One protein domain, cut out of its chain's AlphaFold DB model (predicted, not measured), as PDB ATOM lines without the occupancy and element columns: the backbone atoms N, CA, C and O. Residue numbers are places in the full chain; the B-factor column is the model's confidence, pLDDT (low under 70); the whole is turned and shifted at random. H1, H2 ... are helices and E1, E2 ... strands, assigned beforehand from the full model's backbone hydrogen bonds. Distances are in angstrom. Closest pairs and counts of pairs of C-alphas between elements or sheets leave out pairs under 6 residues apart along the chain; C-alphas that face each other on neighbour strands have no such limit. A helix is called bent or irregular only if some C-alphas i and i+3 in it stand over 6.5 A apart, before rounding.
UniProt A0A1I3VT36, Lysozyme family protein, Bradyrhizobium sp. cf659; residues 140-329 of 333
ATOM      1  N   ALA A 140     -32.050  20.597  -1.099       92.44
ATOM      2  CA  ALA A 140     -33.061  21.377  -0.382       92.44
ATOM      3  C   ALA A 140     -33.961  20.545   0.556       92.44
ATOM      4  O   ALA A 140     -34.357  21.033   1.609       92.44
ATOM      5  N   GLN A 141     -34.261  19.291   0.206       92.75
ATOM      6  CA  GLN A 141     -35.090  18.388   1.012       92.75
ATOM      7  C   GLN A 141     -34.325  17.785   2.195       92.75
ATOM      8  O   GLN A 141     -34.941  17.386   3.177       92.75
ATOM      9  N   LEU A 142     -32.996  17.695   2.092       94.75
ATOM     10  CA  LEU A 142     -32.144  17.032   3.079       94.75
ATOM     11  C   LEU A 142     -31.398  18.017   3.983       94.75
ATOM     12  O   LEU A 142     -30.995  17.643   5.079       94.75
ATOM     13  N   LYS A 143     -31.242  19.279   3.564       95.75
ATOM     14  CA  LYS A 143     -30.476  20.308   4.284       95.75
ATOM     15  C   LYS A 143     -30.840  20.387   5.773       95.75
ATOM     16  O   LYS A 143     -29.959  20.305   6.623       95.75
ATOM     17  N   GLY A 144     -32.132  20.512   6.090       97.81
ATOM     18  CA  GLY A 144     -32.596  20.615   7.479       97.81
ATOM     19  C   GLY A 144     -32.342  19.347   8.300       97.81
ATOM     20  O   GLY A 144     -31.975  19.434   9.469       97.81
ATOM     21  N   GLU A 145     -32.479  18.173   7.677       97.12
ATOM     22  CA  GLU A 145     -32.164  16.886   8.306       97.12
ATOM     23  C   GLU A 145     -30.670  16.793   8.632       97.12
ATOM     24  O   GLU A 145     -30.324  16.480   9.767       97.12
ATOM     25  N   TYR A 146     -29.788  17.129   7.684       98.00
ATOM     26  CA  TYR A 146     -28.341  17.095   7.898       98.00
ATOM     27  C   TYR A 146     -27.896  17.990   9.050       98.00
ATOM     28  O   TYR A 146     -27.164  17.518   9.919       98.00
ATOM     29  N   ARG A 147     -28.353  19.251   9.079       98.19
ATOM     30  CA  ARG A 147     -28.029  20.183  10.168       98.19
ATOM     31  C   ARG A 147     -28.489  19.617  11.509       98.19
ATOM     32  O   ARG A 147     -27.668  19.425  12.397       98.19
ATOM     33  N   LYS A 148     -29.770  19.241  11.609       98.31
ATOM     34  CA  LYS A 148     -30.348  18.672  12.834       98.31
ATOM     35  C   LYS A 148     -29.568  17.447  13.313       98.31
ATOM     36  O   LYS A 148     -29.215  17.373  14.484       98.31
ATOM     37  N   MET A 149     -29.305  16.494  12.420       98.25
ATOM     38  CA  MET A 149     -28.592  15.268  12.770       98.25
ATOM     39  C   MET A 149     -27.157  15.545  13.204       98.25
ATOM     40  O   MET A 149     -26.694  14.908  14.141       98.25
ATOM     41  N   PHE A 150     -26.455  16.486  12.571       98.38
ATOM     42  CA  PHE A 150     -25.098  16.832  12.983       98.38
ATOM     43  C   PHE A 150     -25.076  17.524  14.346       98.38
ATOM     44  O   PHE A 150     -24.245  17.194  15.198       98.38
ATOM     45  N   ASP A 151     -26.003  18.450  14.582       97.94
ATOM     46  CA  ASP A 151     -26.107  19.185  15.840       97.94
ATOM     47  C   ASP A 151     -26.377  18.227  17.005       97.94
ATOM     48  O   ASP A 151     -25.660  18.271  18.006       97.94
ATOM     49  N   THR A 152     -27.306  17.281  16.826       97.81
ATOM     50  CA  THR A 152     -27.659  16.272  17.838       97.81
ATOM     51  C   THR A 152     -26.840  14.982  17.741       97.81
ATOM     52  O   THR A 152     -27.204  13.977  18.352       97.81
ATOM     53  N   CYS A 153     -25.777  14.948  16.931       97.69
ATOM     54  CA  CYS A 153     -24.930  13.766  16.811       97.69
ATOM     55  C   CYS A 153     -24.101  13.590  18.085       97.69
ATOM     56  O   CYS A 153     -23.170  14.354  18.348       97.69
ATOM     57  N   GLU A 154     -24.385  12.518  18.819       96.44
ATOM     58  CA  GLU A 154     -23.555  12.033  19.918       96.44
ATOM     59  C   GLU A 154     -22.838  10.747  19.483       96.44
ATOM     60  O   GLU A 154     -23.513   9.753  19.192       96.44
ATOM     61  N   PRO A 155     -21.493  10.734  19.428       95.25
ATOM     62  CA  PRO A 155     -20.730   9.505  19.236       95.25
ATOM     63  C   PRO A 155     -21.055   8.475  20.323       95.25
ATOM     64  O   PRO A 155     -21.152   8.828  21.500       95.25
ATOM     65  N   ASP A 156     -21.208   7.206  19.947       94.19
ATOM     66  CA  ASP A 156     -21.466   6.131  20.906       94.19
ATOM     67  C   ASP A 156     -20.240   5.953  21.829       94.19
ATOM     68  O   ASP A 156     -19.133   5.693  21.335       94.19
ATOM     69  N   PRO A 157     -20.399   6.057  23.167       93.25
ATOM     70  CA  PRO A 157     -19.314   5.844  24.124       93.25
ATOM     71  C   PRO A 157     -18.553   4.526  23.932       93.25
ATOM     72  O   PRO A 157     -17.350   4.487  24.192       93.25
ATOM     73  N   LYS A 158     -19.212   3.470  23.431       90.69
ATOM     74  CA  LYS A 158     -18.584   2.167  23.150       90.69
ATOM     75  C   LYS A 158     -17.468   2.254  22.108       90.69
ATOM     76  O   LYS A 158     -16.513   1.487  22.178       90.69
ATOM     77  N   HIS A 159     -17.569   3.200  21.178       90.94
ATOM     78  CA  HIS A 159     -16.626   3.383  20.075       90.94
ATOM     79  C   HIS A 159     -15.699   4.589  20.273       90.94
ATOM     80  O   HIS A 159     -14.816   4.842  19.456       90.94
ATOM     81  N   LEU A 160     -15.850   5.347  21.365       90.75
ATOM     82  CA  LEU A 160     -15.182   6.639  21.524       90.75
ATOM     83  C   LEU A 160     -13.649   6.546  21.545       90.75
ATOM     84  O   LEU A 160     -12.980   7.432  21.016       90.75
ATOM     85  N   SER A 161     -13.087   5.484  22.130       88.88
ATOM     86  CA  SER A 161     -11.634   5.250  22.130       88.88
ATOM     87  C   SER A 161     -11.096   5.071  20.706       88.88
ATOM     88  O   SER A 161     -10.125   5.714  20.309       88.88
ATOM     89  N   GLU A 162     -11.790   4.265  19.904       88.25
ATOM     90  CA  GLU A 162     -11.446   4.006  18.508       88.25
ATOM     91  C   GLU A 162     -11.588   5.271  17.648       88.25
ATOM     92  O   GLU A 162     -10.674   5.627  16.904       88.25
ATOM     93  N   LEU A 163     -12.698   5.996  17.799       93.00
ATOM     94  CA  LEU A 163     -12.946   7.252  17.091       93.00
ATOM     95  C   LEU A 163     -11.867   8.298  17.398       93.00
ATOM     96  O   LEU A 163     -11.384   8.972  16.491       93.00
ATOM     97  N   ARG A 164     -11.452   8.418  18.667       94.19
ATOM     98  CA  ARG A 164     -10.354   9.310  19.066       94.19
ATOM     99  C   ARG A 164      -9.033   8.896  18.428       94.19
ATOM    100  O   ARG A 164      -8.316   9.764  17.946       94.19
ATOM    101  N   ALA A 165      -8.734   7.599  18.377       91.88
ATOM    102  CA  ALA A 165      -7.522   7.105  17.734       91.88
ATOM    103  C   ALA A 165      -7.493   7.428  16.228       91.88
ATOM    104  O   ALA A 165      -6.460   7.850  15.707       91.88
ATOM    105  N   TRP A 166      -8.632   7.299  15.537       94.69
ATOM    106  CA  TRP A 166      -8.756   7.720  14.139       94.69
ATOM    107  C   TRP A 166      -8.618   9.226  13.964       94.69
ATOM    108  O   TRP A 166      -7.888   9.651  13.074       94.69
ATOM    109  N   VAL A 167      -9.249  10.038  14.816       96.69
ATOM    110  CA  VAL A 167      -9.073  11.496  14.768       96.69
ATOM    111  C   VAL A 167      -7.603  11.865  14.925       96.69
ATOM    112  O   VAL A 167      -7.086  12.546  14.046       96.69
ATOM    113  N   THR A 168      -6.907  11.335  15.937       95.69
ATOM    114  CA  THR A 168      -5.468  11.571  16.140       95.69
ATOM    115  C   THR A 168      -4.649  11.235  14.895       95.69
ATOM    116  O   THR A 168      -3.789  12.022  14.501       95.69
ATOM    117  N   LYS A 169      -4.926  10.098  14.244       94.69
ATOM    118  CA  LYS A 169      -4.247   9.716  13.001       94.69
ATOM    119  C   LYS A 169      -4.538  10.698  11.864       94.69
ATOM    120  O   LYS A 169      -3.618  11.159  11.192       94.69
ATOM    121  N   LEU A 170      -5.812  11.006  11.627       97.44
ATOM    122  CA  LEU A 170      -6.247  11.862  10.521       97.44
ATOM    123  C   LEU A 170      -5.772  13.313  10.692       97.44
ATOM    124  O   LEU A 170      -5.512  13.993   9.702       97.44
ATOM    125  N   SER A 171      -5.625  13.777  11.933       97.62
ATOM    126  CA  SER A 171      -5.100  15.102  12.262       97.62
ATOM    127  C   SER A 171      -3.598  15.122  12.557       97.62
ATOM    128  O   SER A 171      -3.090  16.171  12.951       97.62
ATOM    129  N   SER A 172      -2.877  14.008  12.397       96.31
ATOM    130  CA  SER A 172      -1.430  13.980  12.637       96.31
ATOM    131  C   SER A 172      -0.709  14.967  11.704       96.31
ATOM    132  O   SER A 172      -1.202  15.237  10.605       96.31
ATOM    133  N   PRO A 173       0.465  15.508  12.081       95.75
ATOM    134  CA  PRO A 173       1.185  16.455  11.227       95.75
ATOM    135  C   PRO A 173       1.475  15.918   9.816       95.75
ATOM    136  O   PRO A 173       1.316  16.643   8.833       95.75
ATOM    137  N   SER A 174       1.837  14.635   9.697       93.06
ATOM    138  CA  SER A 174       2.097  13.981   8.408       93.06
ATOM    139  C   SER A 174       0.826  13.849   7.562       93.06
ATOM    140  O   SER A 174       0.842  14.210   6.382       93.06
ATOM    141  N   SER A 175      -0.284  13.407   8.163       96.81
ATOM    142  CA  SER A 175      -1.591  13.328   7.501       96.81
ATOM    143  C   SER A 175      -2.072  14.707   7.062       96.81
ATOM    144  O   SER A 175      -2.424  14.905   5.899       96.81
ATOM    145  N   ARG A 176      -2.029  15.697   7.964       97.69
ATOM    146  CA  ARG A 176      -2.452  17.077   7.688       97.69
ATOM    147  C   ARG A 176      -1.670  17.694   6.547       97.69
ATOM    148  O   ARG A 176      -2.292  18.356   5.723       97.69
ATOM    149  N   LYS A 177      -0.359  17.446   6.463       97.31
ATOM    150  CA  LYS A 177       0.450  17.909   5.334       97.31
ATOM    151  C   LYS A 177      -0.056  17.318   4.015       97.31
ATOM    152  O   LYS A 177      -0.361  18.071   3.100       97.31
ATOM    153  N   ARG A 178      -0.205  15.992   3.930       97.44
ATOM    154  CA  ARG A 178      -0.659  15.313   2.699       97.44
ATOM    155  C   ARG A 178      -2.067  15.749   2.285       97.44
ATOM    156  O   ARG A 178      -2.310  16.006   1.110       97.44
ATOM    157  N   TYR A 179      -2.982  15.881   3.247       98.50
ATOM    158  CA  TYR A 179      -4.326  16.394   2.984       98.50
ATOM    159  C   TYR A 179      -4.315  17.862   2.558       98.50
ATOM    160  O   TYR A 179      -5.069  18.216   1.662       98.50
ATOM    161  N   GLY A 180      -3.457  18.699   3.149       98.38
ATOM    162  CA  GLY A 180      -3.290  20.101   2.757       98.38
ATOM    163  C   GLY A 180      -2.734  20.259   1.339       98.38
ATOM    164  O   GLY A 180      -3.239  21.072   0.569       98.38
ATOM    165  N   ASP A 181      -1.759  19.432   0.955       97.88
ATOM    166  CA  ASP A 181      -1.204  19.420  -0.405       97.88
ATOM    167  C   ASP A 181      -2.287  19.035  -1.440       97.88
ATOM    168  O   ASP A 181      -2.357  19.602  -2.534       97.88
ATOM    169  N   LEU A 182      -3.179  18.097  -1.097       97.88
ATOM    170  CA  LEU A 182      -4.299  17.708  -1.959       97.88
ATOM    171  C   LEU A 182      -5.449  18.735  -1.952       97.88
ATOM    172  O   LEU A 182      -6.043  18.998  -2.998       97.88
ATOM    173  N   GLU A 183      -5.737  19.360  -0.810       98.38
ATOM    174  CA  GLU A 183      -6.677  20.484  -0.678       98.38
ATOM    175  C   GLU A 183      -6.239  21.661  -1.557       98.38
ATOM    176  O   GLU A 183      -7.046  22.216  -2.302       98.38
ATOM    177  N   ALA A 184      -4.947  21.997  -1.562       98.12
ATOM    178  CA  ALA A 184      -4.409  23.051  -2.416       98.12
ATOM    179  C   ALA A 184      -4.656  22.766  -3.909       98.12
ATOM    180  O   ALA A 184      -5.039  23.682  -4.650       98.12
ATOM    181  N   ALA A 185      -4.488  21.504  -4.319       96.88
ATOM    182  CA  ALA A 185      -4.644  21.049  -5.700       96.88
ATOM    183  C   ALA A 185      -6.109  20.903  -6.151       96.88
ATOM    184  O   ALA A 185      -6.398  21.073  -7.331       96.88
ATOM    185  N   THR A 186      -7.033  20.591  -5.237       97.50
ATOM    186  CA  THR A 186      -8.413  20.190  -5.591       97.50
ATOM    187  C   THR A 186      -9.498  21.099  -5.030       97.50
ATOM    188  O   THR A 186     -10.648  20.995  -5.446       97.50
ATOM    189  N   LYS A 187      -9.155  21.980  -4.085       97.88
ATOM    190  CA  LYS A 187     -10.077  22.831  -3.311       97.88
ATOM    191  C   LYS A 187     -11.086  22.061  -2.450       97.88
ATOM    192  O   LYS A 187     -12.019  22.659  -1.923       97.88
ATOM    193  N   VAL A 188     -10.895  20.751  -2.277       98.19
ATOM    194  CA  VAL A 188     -11.659  19.943  -1.322       98.19
ATOM    195  C   VAL A 188     -11.052  20.142   0.071       98.19
ATOM    196  O   VAL A 188      -9.850  19.926   0.220       98.19
ATOM    197  N   PRO A 189     -11.830  20.525   1.101       98.25
ATOM    198  CA  PRO A 189     -11.287  20.789   2.422       98.25
ATOM    199  C   PRO A 189     -10.598  19.570   3.013       98.25
ATOM    200  O   PRO A 189     -11.127  18.459   2.935       98.25
ATOM    201  N   TRP A 190      -9.465  19.773   3.684       98.44
ATOM    202  CA  TRP A 190      -8.647  18.665   4.187       98.44
ATOM    203  C   TRP A 190      -9.426  17.641   5.022       98.44
ATOM    204  O   TRP A 190      -9.123  16.453   4.991       98.44
ATOM    205  N   HIS A 191     -10.419  18.091   5.790       98.19
ATOM    206  CA  HIS A 191     -11.187  17.235   6.683       98.19
ATOM    207  C   HIS A 191     -12.184  16.370   5.911       98.19
ATOM    208  O   HIS A 191     -12.426  15.235   6.309       98.19
ATOM    209  N   VAL A 192     -12.697  16.861   4.778       98.25
ATOM    210  CA  VAL A 192     -13.487  16.069   3.826       98.25
ATOM    211  C   VAL A 192     -12.596  15.019   3.170       98.25
ATOM    212  O   VAL A 192     -12.959  13.844   3.137       98.25
ATOM    213  N   ILE A 193     -11.394  15.416   2.732       98.44
ATOM    214  CA  ILE A 193     -10.394  14.488   2.187       98.44
ATOM    215  C   ILE A 193     -10.081  13.388   3.205       98.44
ATOM    216  O   ILE A 193     -10.107  12.211   2.862       98.44
ATOM    217  N   ALA A 194      -9.829  13.762   4.459       98.31
ATOM    218  CA  ALA A 194      -9.457  12.842   5.522       98.31
ATOM    219  C   ALA A 194     -10.545  11.800   5.816       98.31
ATOM    220  O   ALA A 194     -10.237  10.613   5.935       98.31
ATOM    221  N   VAL A 195     -11.817  12.212   5.913       97.75
ATOM    222  CA  VAL A 195     -12.906  11.260   6.191       97.75
ATOM    223  C   VAL A 195     -13.228  10.374   4.990       97.75
ATOM    224  O   VAL A 195     -13.525   9.200   5.196       97.75
ATOM    225  N   ILE A 196     -13.095  10.870   3.754       96.44
ATOM    226  CA  ILE A 196     -13.176  10.029   2.547       96.44
ATOM    227  C   ILE A 196     -12.015   9.027   2.540       96.44
ATOM    228  O   ILE A 196     -12.240   7.829   2.422       96.44
ATOM    229  N   HIS A 197     -10.782   9.479   2.771       96.81
ATOM    230  CA  HIS A 197      -9.600   8.616   2.828       96.81
ATOM    231  C   HIS A 197      -9.743   7.501   3.877       96.81
ATOM    232  O   HIS A 197      -9.402   6.344   3.627       96.81
ATOM    233  N   TYR A 198     -10.322   7.809   5.039       95.25
ATOM    234  CA  TYR A 198     -10.697   6.792   6.020       95.25
ATOM    235  C   TYR A 198     -11.753   5.812   5.481       95.25
ATOM    236  O   TYR A 198     -11.548   4.600   5.545       95.25
ATOM    237  N   ARG A 199     -12.877   6.313   4.953       92.06
ATOM    238  CA  ARG A 199     -14.006   5.470   4.524       92.06
ATOM    239  C   ARG A 199     -13.652   4.554   3.358       92.06
ATOM    240  O   ARG A 199     -14.100   3.408   3.331       92.06
ATOM    241  N   GLU A 200     -12.849   5.042   2.422       89.56
ATOM    242  CA  GLU A 200     -12.539   4.327   1.189       89.56
ATOM    243  C   GLU A 200     -11.360   3.371   1.345       89.56
ATOM    244  O   GLU A 200     -11.392   2.273   0.786       89.56
ATOM    245  N   CYS A 201     -10.343   3.737   2.133       90.88
ATOM    246  CA  CYS A 201      -9.108   2.960   2.224       90.88
ATOM    247  C   CYS A 201      -8.443   2.957   3.606       90.88
ATOM    248  O   CYS A 201      -7.242   2.717   3.697       90.88
ATOM    249  N   SER A 202      -9.189   3.192   4.692       92.62
ATOM    250  CA  SER A 202      -8.671   3.151   6.072       92.62
ATOM    251  C   SER A 202      -7.444   4.051   6.294       92.62
ATOM    252  O   SER A 202      -6.538   3.720   7.056       92.62
ATOM    253  N   ALA A 203      -7.416   5.200   5.612       95.62
ATOM    254  CA  ALA A 203      -6.303   6.147   5.594       95.62
ATOM    255  C   ALA A 203      -4.962   5.567   5.088       95.62
ATOM    256  O   ALA A 203      -3.889   5.987   5.524       95.62
ATOM    257  N   ASN A 204      -5.018   4.606   4.166       96.12
ATOM    258  CA  ASN A 204      -3.852   4.012   3.522       96.12
ATOM    259  C   ASN A 204      -3.227   4.941   2.464       96.12
ATOM    260  O   ASN A 204      -3.689   4.986   1.324       96.12
ATOM    261  N   PHE A 205      -2.111   5.595   2.792       96.50
ATOM    262  CA  PHE A 205      -1.360   6.419   1.833       96.50
ATOM    263  C   PHE A 205      -0.628   5.628   0.732       96.50
ATOM    264  O   PHE A 205      -0.049   6.236  -0.166       96.50
ATOM    265  N   MET A 206      -0.675   4.294   0.771       96.06
ATOM    266  CA  MET A 206      -0.224   3.400  -0.303       96.06
ATOM    267  C   MET A 206      -1.397   2.797  -1.096       96.06
ATOM    268  O   MET A 206      -1.202   1.878  -1.894       96.06
ATOM    269  N   GLY A 207      -2.614   3.314  -0.902       94.94
ATOM    270  CA  GLY A 207      -3.815   2.938  -1.645       94.94
ATOM    271  C   GLY A 207      -4.412   4.104  -2.439       94.94
ATOM    272  O   GLY A 207      -4.235   5.275  -2.105       94.94
ATOM    273  N   HIS A 208      -5.149   3.787  -3.498       94.12
ATOM    274  CA  HIS A 208      -5.918   4.746  -4.274       94.12
ATOM    275  C   HIS A 208      -7.063   5.327  -3.442       94.12
ATOM    276  O   HIS A 208      -7.858   4.572  -2.881       94.12
ATOM    277  N   LEU A 209      -7.215   6.657  -3.437       92.19
ATOM    278  CA  LEU A 209      -8.302   7.338  -2.722       92.19
ATOM    279  C   LEU A 209      -9.694   6.917  -3.230       92.19
ATOM    280  O   LEU A 209     -10.665   6.947  -2.481       92.19
ATOM    281  N   HIS A 210      -9.766   6.469  -4.485       90.44
ATOM    282  CA  HIS A 210     -10.960   5.915  -5.124       90.44
ATOM    283  C   HIS A 210     -11.633   4.795  -4.332       90.44
ATOM    284  O   HIS A 210     -12.848   4.812  -4.143       90.44
ATOM    285  N   ASN A 211     -10.861   3.772  -3.964       89.88
ATOM    286  CA  ASN A 211     -11.402   2.494  -3.489       89.88
ATOM    287  C   ASN A 211     -10.419   1.650  -2.663       89.88
ATOM    288  O   ASN A 211     -10.759   0.540  -2.249       89.88
ATOM    289  N   GLY A 212      -9.210   2.162  -2.434       92.00
ATOM    290  CA  GLY A 212      -8.160   1.500  -1.682       92.00
ATOM    291  C   GLY A 212      -7.334   0.477  -2.448       92.00
ATOM    292  O   GLY A 212      -6.571  -0.228  -1.801       92.00
ATOM    293  N   ASP A 213      -7.423   0.363  -3.775       93.12
ATOM    294  CA  ASP A 213      -6.486  -0.479  -4.535       93.12
ATOM    295  C   ASP A 213      -5.029  -0.009  -4.382       93.12
ATOM    296  O   ASP A 213      -4.813   1.185  -4.204       93.12
ATOM    297  N   PRO A 214      -4.016  -0.897  -4.431       93.19
ATOM    298  CA  PRO A 214      -2.617  -0.495  -4.269       93.19
ATOM    299  C   PRO A 214      -2.191   0.595  -5.261       93.19
ATOM    300  O   PRO A 214      -2.371   0.434  -6.464       93.19
ATOM    301  N   ILE A 215      -1.559   1.661  -4.763       92.06
ATOM    302  CA  ILE A 215      -1.256   2.891  -5.524       92.06
ATOM    303  C   ILE A 215      -0.271   2.690  -6.693       92.06
ATOM    304  O   ILE A 215      -0.156   3.532  -7.580       92.06
ATOM    305  N   ALA A 216       0.461   1.572  -6.707       89.19
ATOM    306  CA  ALA A 216       1.477   1.278  -7.717       89.19
ATOM    307  C   ALA A 216       0.909   0.858  -9.088       89.19
ATOM    308  O   ALA A 216       1.665   0.739 -10.053       89.19
ATOM    309  N   LYS A 217      -0.396   0.587  -9.186       89.44
ATOM    310  CA  LYS A 217      -1.071   0.096 -10.399       89.44
ATOM    311  C   LYS A 217      -2.458   0.716 -10.491       89.44
ATOM    312  O   LYS A 217      -3.025   1.026  -9.460       89.44
ATOM    313  N   LYS A 218      -3.032   0.816 -11.695       91.81
ATOM    314  CA  LYS A 218      -4.429   1.251 -11.856       91.81
ATOM    315  C   LYS A 218      -5.381   0.451 -10.967       91.81
ATOM    316  O   LYS A 218      -5.182  -0.749 -10.755       91.81
ATOM    317  N   THR A 219      -6.456   1.107 -10.539       92.69
ATOM    318  CA  THR A 219      -7.575   0.442  -9.880       92.69
ATOM    319  C   THR A 219      -8.120  -0.678 -10.767       92.69
ATOM    320  O   THR A 219      -8.265  -0.540 -11.984       92.69
ATOM    321  N   VAL A 220      -8.423  -1.808 -10.146       91.62
ATOM    322  CA  VAL A 220      -9.135  -2.934 -10.763       91.62
ATOM    323  C   VAL A 220     -10.552  -3.034 -10.215       91.62
ATOM    324  O   VAL A 220     -11.447  -3.509 -10.904       91.62
ATOM    325  N   ASN A 221     -10.757  -2.560  -8.985       88.62
ATOM    326  CA  ASN A 221     -12.067  -2.419  -8.376       88.62
ATOM    327  C   ASN A 221     -12.716  -1.099  -8.797       88.62
ATOM    328  O   ASN A 221     -12.052  -0.194  -9.298       88.62
ATOM    329  N   VAL A 222     -14.017  -0.973  -8.549       86.19
ATOM    330  CA  VAL A 222     -14.811   0.194  -8.942       86.19
ATOM    331  C   VAL A 222     -14.341   1.470  -8.232       86.19
ATOM    332  O   VAL A 222     -14.190   1.447  -7.007       86.19
ATOM    333  N   PRO A 223     -14.147   2.591  -8.954       89.44
ATOM    334  CA  PRO A 223     -14.127   2.704 -10.421       89.44
ATOM    335  C   PRO A 223     -12.856   2.070 -11.021       89.44
ATOM    336  O   PRO A 223     -11.760   2.449 -10.595       89.44
ATOM    337  N   PRO A 224     -12.952   1.140 -11.995       91.19
ATOM    338  CA  PRO A 224     -11.777   0.478 -12.552       91.19
ATOM    339  C   PRO A 224     -11.011   1.404 -13.504       91.19
ATOM    340  O   PRO A 224     -11.558   2.349 -14.074       91.19
ATOM    341  N   GLY A 225      -9.731   1.111 -13.715       91.81
ATOM    342  CA  GLY A 225      -8.904   1.792 -14.707       91.81
ATOM    343  C   GLY A 225      -8.447   3.199 -14.314       91.81
ATOM    344  O   GLY A 225      -7.994   3.941 -15.188       91.81
ATOM    345  N   ARG A 226      -8.533   3.569 -13.034       92.88
ATOM    346  CA  ARG A 226      -8.147   4.886 -12.513       92.88
ATOM    347  C   ARG A 226      -6.752   4.880 -11.883       92.88
ATOM    348  O   ARG A 226      -6.345   3.848 -11.349       92.88
ATOM    349  N   PRO A 227      -6.041   6.022 -11.861       91.38
ATOM    350  CA  PRO A 227      -6.276   7.253 -12.618       91.38
ATOM    351  C   PRO A 227      -6.286   7.085 -14.142       91.38
ATOM    352  O   PRO A 227      -5.677   6.150 -14.679       91.38
ATOM    353  N   ASP A 228      -7.008   7.981 -14.824       86.44
ATOM    354  CA  ASP A 228      -7.097   8.017 -16.288       86.44
ATOM    355  C   ASP A 228      -6.943   9.448 -16.862       86.44
ATOM    356  O   ASP A 228      -7.760  10.309 -16.532       86.44
ATOM    357  N   PRO A 229      -5.942   9.726 -17.731       81.75
ATOM    358  CA  PRO A 229      -4.931   8.799 -18.247       81.75
ATOM    359  C   PRO A 229      -4.092   8.183 -17.122       81.75
ATOM    360  O   PRO A 229      -3.974   8.759 -16.040       81.75
ATOM    361  N   TRP A 230      -3.505   7.001 -17.367       72.81
ATOM    362  CA  TRP A 230      -2.448   6.530 -16.469       72.81
ATOM    363  C   TRP A 230      -1.309   7.528 -16.583       72.81
ATOM    364  O   TRP A 230      -0.505   7.450 -17.510       72.81
ATOM    365  N   ASN A 231      -1.232   8.464 -15.648       63.31
ATOM    366  CA  ASN A 231       0.069   8.981 -15.307       63.31
ATOM    367  C   ASN A 231       0.738   7.810 -14.590       63.31
ATOM    368  O   ASN A 231       0.285   7.481 -13.487       63.31
ATOM    369  N   PRO A 232       1.737   7.126 -15.198       55.09
ATOM    370  CA  PRO A 232       2.518   6.160 -14.444       55.09
ATOM    371  C   PRO A 232       2.969   6.856 -13.167       55.09
ATOM    372  O   PRO A 232       3.095   8.089 -13.170       55.09
ATOM    373  N   PRO A 233       3.154   6.109 -12.067       63.47
ATOM    374  CA  PRO A 233       3.587   6.755 -10.850       63.47
ATOM    375  C   PRO A 233       4.781   7.653 -11.184       63.47
ATOM    376  O   PRO A 233       5.581   7.263 -12.046       63.47
ATOM    377  N   PRO A 234       4.819   8.871 -10.616       63.91
ATOM    378  CA  PRO A 234       5.717   9.938 -11.037       63.91
ATOM    379  C   PRO A 234       7.103   9.367 -11.298       63.91
ATOM    380  O   PRO A 234       7.535   8.498 -10.555       63.91
ATOM    381  N   SER A 235       7.764   9.772 -12.382       63.81
ATOM    382  CA  SER A 235       9.140   9.354 -12.644       63.81
ATOM    383  C   SER A 235      10.077  10.455 -12.148       63.81
ATOM    384  O   SER A 235       9.958  11.584 -12.630       63.81
ATOM    385  N   PRO A 236      10.988  10.169 -11.198       77.19
ATOM    386  CA  PRO A 236      11.189   8.892 -10.497       77.19
ATOM    387  C   PRO A 236      10.086   8.580  -9.469       77.19
ATOM    388  O   PRO A 236       9.496   9.509  -8.912       77.19
ATOM    389  N   TRP A 237       9.839   7.277  -9.219       85.62
ATOM    390  CA  TRP A 237       8.769   6.788  -8.329       85.62
ATOM    391  C   TRP A 237       8.776   7.540  -7.002       85.62
ATOM    392  O   TRP A 237       9.811   7.664  -6.348       85.62
ATOM    393  N   ASN A 238       7.600   8.013  -6.596       89.06
ATOM    394  CA  ASN A 238       7.422   8.638  -5.301       89.06
ATOM    395  C   ASN A 238       5.986   8.402  -4.792       89.06
ATOM    396  O   ASN A 238       5.024   8.840  -5.431       89.06
ATOM    397  N   PRO A 239       5.810   7.747  -3.631       89.94
ATOM    398  CA  PRO A 239       4.489   7.364  -3.139       89.94
ATOM    399  C   PRO A 239       3.630   8.567  -2.724       89.94
ATOM    400  O   PRO A 239       2.408   8.521  -2.840       89.94
ATOM    401  N   VAL A 240       4.242   9.670  -2.276       90.75
ATOM    402  CA  VAL A 240       3.517  10.890  -1.870       90.75
ATOM    403  C   VAL A 240       2.833  11.530  -3.074       90.75
ATOM    404  O   VAL A 240       1.637  11.816  -3.041       90.75
ATOM    405  N   THR A 241       3.586  11.728  -4.151       90.62
ATOM    406  CA  THR A 241       3.084  12.340  -5.386       90.62
ATOM    407  C   THR A 241       2.182  11.383  -6.171       90.62
ATOM    408  O   THR A 241       1.190  11.831  -6.741       90.62
ATOM    409  N   ALA A 242       2.429  10.065  -6.122       91.69
ATOM    410  CA  ALA A 242       1.504   9.056  -6.647       91.69
ATOM    411  C   ALA A 242       0.135   9.113  -5.945       91.69
ATOM    412  O   ALA A 242      -0.908   9.162  -6.603       91.69
ATOM    413  N   TRP A 243       0.126   9.168  -4.607       94.50
ATOM    414  CA  TRP A 243      -1.105   9.295  -3.823       94.50
ATOM    415  C   TRP A 243      -1.838  10.612  -4.114       94.50
ATOM    416  O   TRP A 243      -3.054  10.607  -4.305       94.50
ATOM    417  N   GLN A 244      -1.113  11.730  -4.233       94.50
ATOM    418  CA  GLN A 244      -1.707  13.019  -4.595       94.50
ATOM    419  C   GLN A 244      -2.353  12.980  -5.990       94.50
ATOM    420  O   GLN A 244      -3.486  13.433  -6.143       94.50
ATOM    421  N   ALA A 245      -1.683  12.397  -6.990       92.75
ATOM    422  CA  ALA A 245      -2.229  12.245  -8.342       92.75
ATOM    423  C   ALA A 245      -3.514  11.399  -8.353       92.75
ATOM    424  O   ALA A 245      -4.503  11.772  -8.979       92.75
ATOM    425  N   SER A 246      -3.524  10.303  -7.593       94.00
ATOM    426  CA  SER A 246      -4.713   9.475  -7.372       94.00
ATOM    427  C   SER A 246      -5.860  10.249  -6.717       94.00
ATOM    428  O   SER A 246      -7.005  10.121  -7.139       94.00
ATOM    429  N   GLY A 247      -5.567  11.093  -5.723       95.12
ATOM    430  CA  GLY A 247      -6.570  11.938  -5.078       95.12
ATOM    431  C   GLY A 247      -7.155  13.014  -5.998       95.12
ATOM    432  O   GLY A 247      -8.359  13.264  -5.959       95.12
ATOM    433  N   ILE A 248      -6.324  13.626  -6.850       95.44
ATOM    434  CA  ILE A 248      -6.768  14.600  -7.859       95.44
ATOM    435  C   ILE A 248      -7.742  13.934  -8.834       95.44
ATOM    436  O   ILE A 248      -8.831  14.459  -9.064       95.44
ATOM    437  N   ASP A 249      -7.373  12.765  -9.361       94.94
ATOM    438  CA  ASP A 249      -8.229  11.994 -10.263       94.94
ATOM    439  C   ASP A 249      -9.535  11.559  -9.577       94.94
ATOM    440  O   ASP A 249     -10.604  11.737 -10.156       94.94
ATOM    441  N   ALA A 250      -9.484  11.099  -8.321       94.19
ATOM    442  CA  ALA A 250     -10.673  10.717  -7.553       94.19
ATOM    443  C   ALA A 250     -11.672  11.863  -7.389       94.19
ATOM    444  O   ALA A 250     -12.851  11.721  -7.719       94.19
ATOM    445  N   PHE A 251     -11.218  13.033  -6.943       95.50
ATOM    446  CA  PHE A 251     -12.125  14.163  -6.763       95.50
ATOM    447  C   PHE A 251     -12.603  14.773  -8.078       95.50
ATOM    448  O   PHE A 251     -13.711  15.310  -8.113       95.50
ATOM    449  N   ALA A 252     -11.822  14.680  -9.156       94.25
ATOM    450  CA  ALA A 252     -12.286  15.051 -10.488       94.25
ATOM    451  C   ALA A 252     -13.374  14.084 -10.987       94.25
ATOM    452  O   ALA A 252     -14.437  14.533 -11.413       94.25
ATOM    453  N   TYR A 253     -13.138  12.774 -10.869       92.19
ATOM    454  CA  TYR A 253     -14.073  11.718 -11.265       92.19
ATOM    455  C   TYR A 253     -15.424  11.845 -10.552       92.19
ATOM    456  O   TYR A 253     -16.476  11.782 -11.186       92.19
ATOM    457  N   ASP A 254     -15.398  12.103  -9.244       89.75
ATOM    458  CA  ASP A 254     -16.598  12.237  -8.415       89.75
ATOM    459  C   ASP A 254     -17.223  13.645  -8.428       89.75
ATOM    460  O   ASP A 254     -18.228  13.901  -7.758       89.75
ATOM    461  N   GLY A 255     -16.658  14.578  -9.204       92.69
ATOM    462  CA  GLY A 255     -17.169  15.944  -9.343       92.69
ATOM    463  C   GLY A 255     -17.049  16.798  -8.074       92.69
ATOM    464  O   GLY A 255     -17.774  17.784  -7.922       92.69
ATOM    465  N   LEU A 256     -16.154  16.428  -7.155       94.94
ATOM    466  CA  LEU A 256     -15.878  17.160  -5.914       94.94
ATOM    467  C   LEU A 256     -14.773  18.212  -6.071       94.94
ATOM    468  O   LEU A 256     -14.737  19.170  -5.298       94.94
ATOM    469  N   ALA A 257     -13.891  18.060  -7.061       95.62
ATOM    470  CA  ALA A 257     -12.835  19.028  -7.330       95.62
ATOM    471  C   ALA A 257     -13.411  20.407  -7.706       95.62
ATOM    472  O   ALA A 257     -14.392  20.510  -8.443       95.62
ATOM    473  N   ASN A 258     -12.771  21.469  -7.214       95.69
ATOM    474  CA  ASN A 258     -13.086  22.879  -7.470       95.69
ATOM    475  C   ASN A 258     -14.493  23.337  -7.039       95.69
ATOM    476  O   ASN A 258     -14.967  24.388  -7.473       95.69
ATOM    477  N   GLN A 259     -15.160  22.590  -6.158       93.44
ATOM    478  CA  GLN A 259     -16.410  23.032  -5.540       93.44
ATOM    479  C   GLN A 259     -16.144  24.168  -4.537       93.44
ATOM    480  O   GLN A 259     -15.215  24.083  -3.736       93.44
ATOM    481  N   VAL A 260     -16.966  25.222  -4.574       86.25
ATOM    482  CA  VAL A 260     -16.713  26.482  -3.839       86.25
ATOM    483  C   VAL A 260     -17.346  26.556  -2.447       86.25
ATOM    484  O   VAL A 260     -16.769  27.157  -1.549       86.25
ATOM    485  N   ASP A 261     -18.520  25.952  -2.246       90.56
ATOM    486  CA  ASP A 261     -19.252  26.008  -0.972       90.56
ATOM    487  C   ASP A 261     -19.123  24.679  -0.235       90.56
ATOM    488  O   ASP A 261     -19.632  23.680  -0.731       90.56
ATOM    489  N   TRP A 262     -18.470  24.663   0.925       95.69
ATOM    490  CA  TRP A 262     -18.331  23.495   1.806       95.69
ATOM    491  C   TRP A 262     -19.003  23.700   3.169       95.69
ATOM    492  O   TRP A 262     -18.584  23.113   4.170       95.69
ATOM    493  N   GLY A 263     -20.070  24.505   3.220       96.56
ATOM    494  CA  GLY A 263     -20.934  24.583   4.395       96.56
ATOM    495  C   GLY A 263     -21.410  23.193   4.832       96.56
ATOM    496  O   GLY A 263     -21.607  22.302   3.999       96.56
ATOM    497  N   LEU A 264     -21.574  22.997   6.142       97.81
ATOM    498  CA  LEU A 264     -21.806  21.688   6.757       97.81
ATOM    499  C   LEU A 264     -22.841  20.829   6.019       97.81
ATOM    500  O   LEU A 264     -22.576  19.670   5.706       97.81
ATOM    501  N   GLU A 265     -24.018  21.375   5.721       97.75
ATOM    502  CA  GLU A 265     -25.100  20.605   5.110       97.75
ATOM    503  C   GLU A 265     -24.750  20.142   3.696       97.75
ATOM    504  O   GLU A 265     -25.100  19.028   3.305       97.75
ATOM    505  N   LEU A 266     -24.067  20.989   2.921       96.38
ATOM    506  CA  LEU A 266     -23.674  20.654   1.558       96.38
ATOM    507  C   LEU A 266     -22.502  19.668   1.554       96.38
ATOM    508  O   LEU A 266     -22.467  18.761   0.722       96.38
ATOM    509  N   THR A 267     -21.601  19.776   2.529       97.69
ATOM    510  CA  THR A 267     -20.551  18.786   2.785       97.69
ATOM    511  C   THR A 267     -21.146  17.415   3.102       97.69
ATOM    512  O   THR A 267     -20.781  16.431   2.459       97.69
ATOM    513  N   LEU A 268     -22.120  17.335   4.014       97.88
ATOM    514  CA  LEU A 268     -22.807  16.081   4.347       97.88
ATOM    515  C   LEU A 268     -23.575  15.504   3.150       97.88
ATOM    516  O   LEU A 268     -23.518  14.298   2.909       97.88
ATOM    517  N   TYR A 269     -24.224  16.362   2.358       95.69
ATOM    518  CA  TYR A 269     -24.876  15.957   1.113       95.69
ATOM    519  C   TYR A 269     -23.892  15.352   0.107       95.69
ATOM    520  O   TYR A 269     -24.173  14.306  -0.475       95.69
ATOM    521  N   ARG A 270     -22.731  15.986  -0.092       95.12
ATOM    522  CA  ARG A 270     -21.696  15.495  -1.010       95.12
ATOM    523  C   ARG A 270     -21.049  14.206  -0.525       95.12
ATOM    524  O   ARG A 270     -20.829  13.325  -1.344       95.12
ATOM    525  N   LEU A 271     -20.788  14.067   0.774       94.75
ATOM    526  CA  LEU A 271     -20.282  12.821   1.357       94.75
ATOM    527  C   LEU A 271     -21.271  11.670   1.156       94.75
ATOM    528  O   LEU A 271     -20.873  10.568   0.787       94.75
ATOM    529  N   GLU A 272     -22.567  11.918   1.346       93.00
ATOM    530  CA  GLU A 272     -23.574  10.905   1.041       93.00
ATOM    531  C   GLU A 272     -23.646  10.605  -0.456       93.00
ATOM    532  O   GLU A 272     -23.720   9.441  -0.829       93.00
ATOM    533  N   ALA A 273     -23.576  11.623  -1.318       89.50
ATOM    534  CA  ALA A 273     -23.572  11.441  -2.767       89.50
ATOM    535  C   ALA A 273     -22.346  10.655  -3.262       89.50
ATOM    536  O   ALA A 273     -22.488   9.852  -4.181       89.50
ATOM    537  N   TYR A 274     -21.181  10.856  -2.638       87.62
ATOM    538  CA  TYR A 274     -19.937  10.143  -2.937       87.62
ATOM    539  C   TYR A 274     -20.084   8.626  -2.728       87.62
ATOM    540  O   TYR A 274     -19.601   7.832  -3.538       87.62
ATOM    541  N   ASN A 275     -20.810   8.229  -1.675       85.69
ATOM    542  CA  ASN A 275     -21.157   6.834  -1.396       85.69
ATOM    543  C   ASN A 275     -22.384   6.334  -2.185       85.69
ATOM    544  O   ASN A 275     -22.431   5.177  -2.593       85.69
ATOM    545  N   GLY A 276     -23.394   7.189  -2.356       86.50
ATOM    546  CA  GLY A 276     -24.695   6.886  -2.949       86.50
ATOM    547  C   GLY A 276     -25.866   6.989  -1.957       86.50
ATOM    548  O   GLY A 276     -25.744   6.686  -0.770       86.50
ATOM    549  N   PHE A 277     -27.041   7.370  -2.478       87.62
ATOM    550  CA  PHE A 277     -28.280   7.593  -1.707       87.62
ATOM    551  C   PHE A 277     -29.133   6.328  -1.484       87.62
ATOM    552  O   PHE A 277     -30.230   6.429  -0.933       87.62
ATOM    553  N   GLY A 278     -28.670   5.140  -1.898       84.38
ATOM    554  CA  GLY A 278     -29.465   3.900  -1.893       84.38
ATOM    555  C   GLY A 278     -30.116   3.581  -0.541       84.38
ATOM    556  O   GLY A 278     -31.294   3.236  -0.483       84.38
ATOM    557  N   THR A 279     -29.413   3.824   0.572       87.38
ATOM    558  CA  THR A 279     -29.941   3.628   1.935       87.38
ATOM    559  C   THR A 279     -31.239   4.404   2.191       87.38
ATOM    560  O   THR A 279     -32.146   3.901   2.858       87.38
ATOM    561  N   ARG A 280     -31.390   5.600   1.605       88.94
ATOM    562  CA  ARG A 280     -32.599   6.420   1.768       88.94
ATOM    563  C   ARG A 280     -33.821   5.838   1.067       88.94
ATOM    564  O   ARG A 280     -34.935   6.142   1.497       88.94
ATOM    565  N   ASN A 281     -33.642   5.008   0.038       87.50
ATOM    566  CA  ASN A 281     -34.747   4.328  -0.650       87.50
ATOM    567  C   ASN A 281     -35.441   3.302   0.256       87.50
ATOM    568  O   ASN A 281     -36.583   2.929   0.007       87.50
ATOM    569  N   HIS A 282     -34.776   2.903   1.341       88.75
ATOM    570  CA  HIS A 282     -35.294   1.981   2.345       88.75
ATOM    571  C   HIS A 282     -35.716   2.683   3.646       88.75
ATOM    572  O   HIS A 282     -35.956   2.018   4.650       88.75
ATOM    573  N   GLY A 283     -35.774   4.023   3.662       89.50
ATOM    574  CA  GLY A 283     -36.123   4.795   4.863       89.50
ATOM    575  C   GLY A 283     -35.102   4.681   6.001       89.50
ATOM    576  O   GLY A 283     -35.418   5.014   7.140       89.50
ATOM    577  N   ALA A 284     -33.893   4.200   5.707       91.50
ATOM    578  CA  ALA A 284     -32.838   3.999   6.686       91.50
ATOM    579  C   ALA A 284     -31.914   5.221   6.794       91.50
ATOM    580  O   ALA A 284     -31.764   6.008   5.854       91.50
ATOM    581  N   ILE A 285     -31.266   5.352   7.952       93.81
ATOM    582  CA  ILE A 285     -30.245   6.374   8.192       93.81
ATOM    583  C   ILE A 285     -28.957   5.975   7.450       93.81
ATOM    584  O   ILE A 285     -28.502   4.841   7.623       93.81
ATOM    585  N   PRO A 286     -28.328   6.874   6.666       92.38
ATOM    586  CA  PRO A 286     -27.095   6.569   5.941       92.38
ATOM    587  C   PRO A 286     -25.956   6.144   6.877       92.38
ATOM    588  O   PRO A 286     -25.358   6.977   7.566       92.38
ATOM    589  N   ASN A 287     -25.616   4.850   6.879       91.44
ATOM    590  CA  ASN A 287     -24.520   4.322   7.700       91.44
ATOM    591  C   ASN A 287     -23.170   4.982   7.362       91.44
ATOM    592  O   ASN A 287     -22.368   5.226   8.261       91.44
ATOM    593  N   TYR A 288     -22.974   5.375   6.099       92.31
ATOM    594  CA  TYR A 288     -21.774   6.062   5.628       92.31
ATOM    595  C   TYR A 288     -21.516   7.381   6.362       92.31
ATOM    596  O   TYR A 288     -20.366   7.754   6.572       92.31
ATOM    597  N   LEU A 289     -22.576   8.070   6.795       96.25
ATOM    598  CA  LEU A 289     -22.466   9.314   7.552       96.25
ATOM    599  C   LEU A 289     -22.500   9.081   9.060       96.25
ATOM    600  O   LEU A 289     -21.690   9.663   9.776       96.25
ATOM    601  N   TRP A 290     -23.418   8.241   9.542       97.25
ATOM    602  CA  TRP A 290     -23.861   8.292  10.939       97.25
ATOM    603  C   TRP A 290     -23.550   7.047  11.772       97.25
ATOM    604  O   TRP A 290     -23.893   7.021  12.954       97.25
ATOM    605  N   ASN A 291     -22.938   6.007  11.200       94.19
ATOM    606  CA  ASN A 291     -22.590   4.817  11.979       94.19
ATOM    607  C   ASN A 291     -21.649   5.169  13.149       94.19
ATOM    608  O   ASN A 291     -20.805   6.054  13.008       94.19
ATOM    609  N   PHE A 292     -21.795   4.483  14.287       94.62
ATOM    610  CA  PHE A 292     -21.140   4.790  15.578       94.62
ATOM    611  C   PHE A 292     -21.588   6.101  16.250       94.62
ATOM    612  O   PHE A 292     -20.923   6.606  17.157       94.62
ATOM    613  N   SER A 293     -22.733   6.647  15.850       96.50
ATOM    614  CA  SER A 293     -23.489   7.597  16.675       96.50
ATOM    615  C   SER A 293     -24.556   6.865  17.495       96.50
ATOM    616  O   SER A 293     -24.839   5.693  17.257       96.50
ATOM    617  N   LYS A 294     -25.212   7.571  18.420       95.62
ATOM    618  CA  LYS A 294     -26.398   7.064  19.130       95.62
ATOM    619  C   LYS A 294     -27.649   6.911  18.255       95.62
ATOM    620  O   LYS A 294     -28.672   6.429  18.745       95.62
ATOM    621  N   PHE A 295     -27.618   7.332  16.991       95.81
ATOM    622  CA  PHE A 295     -28.753   7.121  16.097       95.81
ATOM    623  C   PHE A 295     -28.970   5.620  15.842       95.81
ATOM    624  O   PHE A 295     -28.004   4.859  15.799       95.81
ATOM    625  N   PRO A 296     -30.220   5.169  15.625       91.94
ATOM    626  CA  PRO A 296     -30.535   3.761  15.378       91.94
ATOM    627  C   PRO A 296     -30.179   3.350  13.936       91.94
ATOM    628  O   PRO A 296     -31.044   2.946  13.155       91.94
ATOM    629  N   VAL A 297     -28.904   3.494  13.566       91.12
ATOM    630  CA  VAL A 297     -28.370   3.174  12.241       91.12
ATOM    631  C   VAL A 297     -28.412   1.667  12.028       91.12
ATOM    632  O   VAL A 297     -27.767   0.900  12.736       91.12
ATOM    633  N   ARG A 298     -29.178   1.244  11.026       89.75
ATOM    634  CA  ARG A 298     -29.249  -0.135  10.546       89.75
ATOM    635  C   ARG A 298     -29.643  -0.130   9.082       89.75
ATOM    636  O   ARG A 298     -30.300   0.802   8.618       89.75
ATOM    637  N   GLY A 299     -29.274  -1.187   8.382       86.62
ATOM    638  CA  GLY A 299     -29.561  -1.313   6.968       86.62
ATOM    639  C   GLY A 299     -28.384  -0.870   6.112       86.62
ATOM    640  O   GLY A 299     -27.687   0.113   6.384       86.62
ATOM    641  N   GLY A 300     -28.148  -1.624   5.056       84.50
ATOM    642  CA  GLY A 300     -27.059  -1.382   4.135       84.50
ATOM    643  C   GLY A 300     -26.988  -2.476   3.096       84.50
ATOM    644  O   GLY A 300     -27.834  -3.368   3.047       84.50
ATOM    645  N   TYR A 301     -25.968  -2.381   2.268       80.19
ATOM    646  CA  TYR A 301     -25.729  -3.319   1.196       80.19
ATOM    647  C   TYR A 301     -24.400  -3.994   1.470       80.19
ATOM    648  O   TYR A 301     -23.408  -3.306   1.685       80.19
ATOM    649  N   ASP A 302     -24.394  -5.318   1.531       73.19
ATOM    650  CA  ASP A 302     -23.165  -6.095   1.711       73.19
ATOM    651  C   ASP A 302     -22.466  -6.385   0.377       73.19
ATOM    652  O   ASP A 302     -21.280  -6.696   0.344       73.19
ATOM    653  N   SER A 303     -23.203  -6.243  -0.722       69.06
ATOM    654  CA  SER A 303     -22.725  -6.283  -2.096       69.06
ATOM    655  C   SER A 303     -23.646  -5.454  -2.997       69.06
ATOM    656  O   SER A 303     -24.731  -5.018  -2.585       69.06
ATOM    657  N   ASP A 304     -23.212  -5.200  -4.228       68.75
ATOM    658  CA  ASP A 304     -23.986  -4.420  -5.193       68.75
ATOM    659  C   ASP A 304     -25.385  -5.015  -5.389       68.75
ATOM    660  O   ASP A 304     -25.551  -6.214  -5.593       68.75
ATOM    661  N   GLY A 305     -26.410  -4.171  -5.243       71.06
ATOM    662  CA  GLY A 305     -27.821  -4.559  -5.337       71.06
ATOM    663  C   GLY A 305     -28.423  -5.311  -4.136       71.06
ATOM    664  O   GLY A 305     -29.645  -5.345  -4.016       71.06
ATOM    665  N   HIS A 306     -27.632  -5.849  -3.200       81.31
ATOM    666  CA  HIS A 306     -28.148  -6.736  -2.143       81.31
ATOM    667  C   HIS A 306     -28.430  -6.002  -0.826       81.31
ATOM    668  O   HIS A 306     -27.557  -5.837   0.024       81.31
ATOM    669  N   TRP A 307     -29.663  -5.507  -0.655       85.75
ATOM    670  CA  TRP A 307     -30.077  -4.819   0.575       85.75
ATOM    671  C   TRP A 307     -30.258  -5.796   1.737       85.75
ATOM    672  O   TRP A 307     -30.978  -6.789   1.631       85.75
ATOM    673  N   LYS A 308     -29.692  -5.453   2.892       87.81
ATOM    674  CA  LYS A 308     -29.867  -6.157   4.161       87.81
ATOM    675  C   LYS A 308     -30.419  -5.191   5.215       87.81
ATOM    676  O   LYS A 308     -29.664  -4.354   5.702       87.81
ATOM    677  N   PRO A 309     -31.697  -5.317   5.633       88.19
ATOM    678  CA  PRO A 309     -32.343  -4.388   6.575       88.19
ATOM    679  C   PRO A 309     -31.660  -4.266   7.943       88.19
ATOM    680  O   PRO A 309     -31.717  -3.213   8.572       88.19
ATOM    681  N   ASN A 310     -31.001  -5.338   8.390       86.69
ATOM    682  CA  ASN A 310     -30.312  -5.411   9.680       86.69
ATOM    683  C   ASN A 310     -28.786  -5.340   9.538       86.69
ATOM    684  O   ASN A 310     -28.070  -5.697  10.469       86.69
ATOM    685  N   TYR A 311     -28.273  -4.921   8.377       85.00
ATOM    686  CA  TYR A 311     -26.836  -4.734   8.205       85.00
ATOM    687  C   TYR A 311     -26.321  -3.670   9.172       85.00
ATOM    688  O   TYR A 311     -26.886  -2.577   9.270       85.00
ATOM    689  N   LEU A 312     -25.231  -4.004   9.855       80.94
ATOM    690  CA  LEU A 312     -24.474  -3.102  10.702       80.94
ATOM    691  C   LEU A 312     -23.114  -2.908  10.043       80.94
ATOM    692  O   LEU A 312     -22.377  -3.872   9.837       80.94
ATOM    693  N   SER A 313     -22.803  -1.664   9.683       82.19
ATOM    694  CA  SER A 313     -21.470  -1.342   9.186       82.19
ATOM    695  C   SER A 313     -20.480  -1.481  10.335       82.19
ATOM    696  O   SER A 313     -20.762  -1.072  11.462       82.19
ATOM    697  N   SER A 314     -19.317  -2.049  10.050       81.12
ATOM    698  CA  SER A 314     -18.202  -2.049  10.991       81.12
ATOM    699  C   SER A 314     -17.539  -0.667  11.031       81.12
ATOM    700  O   SER A 314     -17.176  -0.198  12.093       81.12
ATOM    701  N   GLN A 315     -17.470   0.068   9.918       86.44
ATOM    702  CA  GLN A 315     -16.774   1.359   9.858       86.44
ATOM    703  C   GLN A 315     -17.583   2.525  10.439       86.44
ATOM    704  O   GLN A 315     -18.769   2.692  10.133       86.44
ATOM    705  N   CYS A 316     -16.919   3.417  11.177       91.81
ATOM    706  CA  CYS A 316     -17.549   4.633  11.684       91.81
ATOM    707  C   CYS A 316     -17.971   5.586  10.557       91.81
ATOM    708  O   CYS A 316     -17.365   5.634   9.484       91.81
ATOM    709  N   GLY A 317     -19.045   6.338  10.775       94.88
ATOM    710  CA  GLY A 317     -19.568   7.272   9.788       94.88
ATOM    711  C   GLY A 317     -18.677   8.507   9.594       94.88
ATOM    712  O   GLY A 317     -18.094   9.026  10.546       94.88
ATOM    713  N   ALA A 318     -18.608   9.021   8.364       97.19
ATOM    714  CA  ALA A 318     -17.824  10.210   8.025       97.19
ATOM    715  C   ALA A 318     -18.267  11.455   8.817       97.19
ATOM    716  O   ALA A 318     -17.426  12.214   9.299       97.19
ATOM    717  N   ALA A 319     -19.578  11.636   9.022       98.19
ATOM    718  CA  ALA A 319     -20.108  12.754   9.800       98.19
ATOM    719  C   ALA A 319     -19.762  12.631  11.290       98.19
ATOM    720  O   ALA A 319     -19.525  13.641  11.946       98.19
ATOM    721  N   VAL A 320     -19.674  11.404  11.817       98.25
ATOM    722  CA  VAL A 320     -19.253  11.152  13.205       98.25
ATOM    723  C   VAL A 320     -17.794  11.567  13.406       98.25
ATOM    724  O   VAL A 320     -17.500  12.288  14.356       98.25
ATOM    725  N   LEU A 321     -16.887  11.210  12.488       97.94
ATOM    726  CA  LEU A 321     -15.496  11.681  12.541       97.94
ATOM    727  C   LEU A 321     -15.395  13.206  12.422       97.94
ATOM    728  O   LEU A 321     -14.687  13.828  13.212       97.94
ATOM    729  N   MET A 322     -16.140  13.820  11.495       98.31
ATOM    730  CA  MET A 322     -16.215  15.283  11.387       98.31
ATOM    731  C   MET A 322     -16.719  15.931  12.682       98.31
ATOM    732  O   MET A 322     -16.157  16.933  13.118       98.31
ATOM    733  N   LYS A 323     -17.733  15.351  13.337       98.25
ATOM    734  CA  LYS A 323     -18.242  15.838  14.624       98.25
ATOM    735  C   LYS A 323     -17.160  15.796  15.701       98.25
ATOM    736  O   LYS A 323     -17.018  16.766  16.438       98.25
ATOM    737  N   LEU A 324     -16.369  14.722  15.789       97.81
ATOM    738  CA  LEU A 324     -15.253  14.681  16.739       97.81
ATOM    739  C   LEU A 324     -14.156  15.699  16.402       97.81
ATOM    740  O   LEU A 324     -13.638  16.323  17.325       97.81
ATOM    741  N   LEU A 325     -13.812  15.883  15.123       98.06
ATOM    742  CA  LEU A 325     -12.857  16.914  14.698       98.06
ATOM    743  C   LEU A 325     -13.326  18.313  15.127       98.06
ATOM    744  O   LEU A 325     -12.541  19.079  15.685       98.06
ATOM    745  N   ALA A 326     -14.610  18.623  14.922       97.81
ATOM    746  CA  ALA A 326     -15.210  19.894  15.324       97.81
ATOM    747  C   ALA A 326     -15.232  20.060  16.853       97.81
ATOM    748  O   ALA A 326     -14.814  21.093  17.368       97.81
ATOM    749  N   ASN A 327     -15.630  19.020  17.594       96.44
ATOM    750  CA  ASN A 327     -15.641  19.035  19.060       96.44
ATOM    751  C   ASN A 327     -14.239  19.236  19.667       96.44
ATOM    752  O   ASN A 327     -14.125  19.738  20.781       96.44
ATOM    753  N   GLN A 328     -13.179  18.831  18.959       96.62
ATOM    754  CA  GLN A 328     -11.785  19.052  19.361       96.62
ATOM    755  C   GLN A 328     -11.218  20.398  18.873       96.62
ATOM    756  O   GLN A 328     -10.041  20.671  19.085       96.62
ATOM    757  N   GLY A 329     -12.023  21.231  18.206       97.44
ATOM    758  CA  GLY A 329     -11.590  22.525  17.672       97.44
ATOM    759  C   GLY A 329     -10.624  22.426  16.487       97.44
ATOM    760  O   GLY A 329      -9.986  23.413  16.138       97.44
TER     761      GLY A 329
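This is residues 140 to 329 of the 333 residues of the protein "Lysozyme family protein" of Bradyrhizobium sp. cf659 (UniProt A0A1I3VT36). A cluster of crossing helices is built round H4 in its middle, with H3 and then H5 toward one end of the longest axis and H9, H6 and H1 toward the other, while H2 packs on H9. A small hairpin of two strands, E1 and E2, lies at the rim together with the short helix H7, and an unnamed stretch, residues 202 to 238, loops out at the end that holds H5. The printed part has 190 residues, with nine named helices and two named strands in the order H1 to H8, E1, E2, H9; the class is mostly helix, and the one sheet, E1 - E2, is antiparallel. The whole is compact, with a radius of gyration of the C-alphas of 16.4 A and spans of 49 by 39 by 32 A.

H1, residues 140 to 151, touches H6, residues 264 to 275, with its residues 142 to 147 alone; the closest C-alphas, of Lys 143 and Glu 265, are 5.4 A apart, and the lines are about perpendicular at 74 degrees. H2, residues 157 to 170, touches H9, residues 318 to 327, with its residues 163 to 167 alone, about perpendicular at 83 degrees; the closest C-alphas are those of Val 167 and Leu 325, 6.6 A. H3, residues 173 to 186, touches H4, residues 190 to 201, at Tyr 179 and Trp 190, their closest C-alphas, 5.0 A apart, about perpendicular at 78 degrees. H3 also touches H5, residues 239 to 253, at a steep tilt of 43 degrees, the same way, with C-alphas 182 and 244 closest at 6.0 A. H4 and H9 touch at a steep tilt of 39 degrees, opposite ways, with C-alphas 195 and 318 closest at 5.4 A. H4 and H6 only just touch, with 3 pairs of C-alphas within 8 A, the closest being Val 192 and Thr 267 at 7.6 A. The packing of the helices is mostly crossed, that is, with few touching pairs at a shallow tilt. H7, residues 278 to 282, touches no helix. H8, residues 287 to 290, touches H9, with the C-alphas of Leu 289 and Ala 319 closest at 4.7 A, and H6, with those of Glu 272 and Leu 289 closest at 6.8 A. E1, residues 300 to 303, and E2, residues 306 to 308, form an antiparallel hairpin at 141 degrees; N 308 and O 300, 2.8 A, and N 306 and O 303, 3.1 A, are within hydrogen-bond range. H3 and H6 are apart, and so are H5 and H9. Every O i to N i+4 pair is within hydrogen-bond range in H3, H4, H5, H6 and H9, against 6 of 8 in H1, 8 of 10 in H2 and 0 of 1 in H7, where 2 of 2 O i to N i+3 pairs are; H8 is too short for an i+4 pair.

H1 begins at C-alpha 140, (-33.061, 21.377, -0.382), and is 17.8 A long; it is irregular, with C-alphas 141 and 144 7.3 A apart. H2, 19.8 A, is irregular too, with C-alphas 158 and 161 7.7 A apart. H3 measures 19.7 A, H4 15.8 A, H6 17.0 A and H9 14.3 A. H5, the longest helix with 15 residues, measures 20.7 A and begins at C-alpha 239, (4.489, 7.364, -3.139). H9 ends at C-alpha 327, (-15.641, 19.035, 19.060).

The two C-alphas farthest apart, of Pro 236 and Gly 283, are 49.9 A apart. The printed part has no cut. The link from H4 to H5, 37 residues, is long. The mean pLDDT of the printed part is 91.8; residues 231 to 235 and 303 to 304 are under 70.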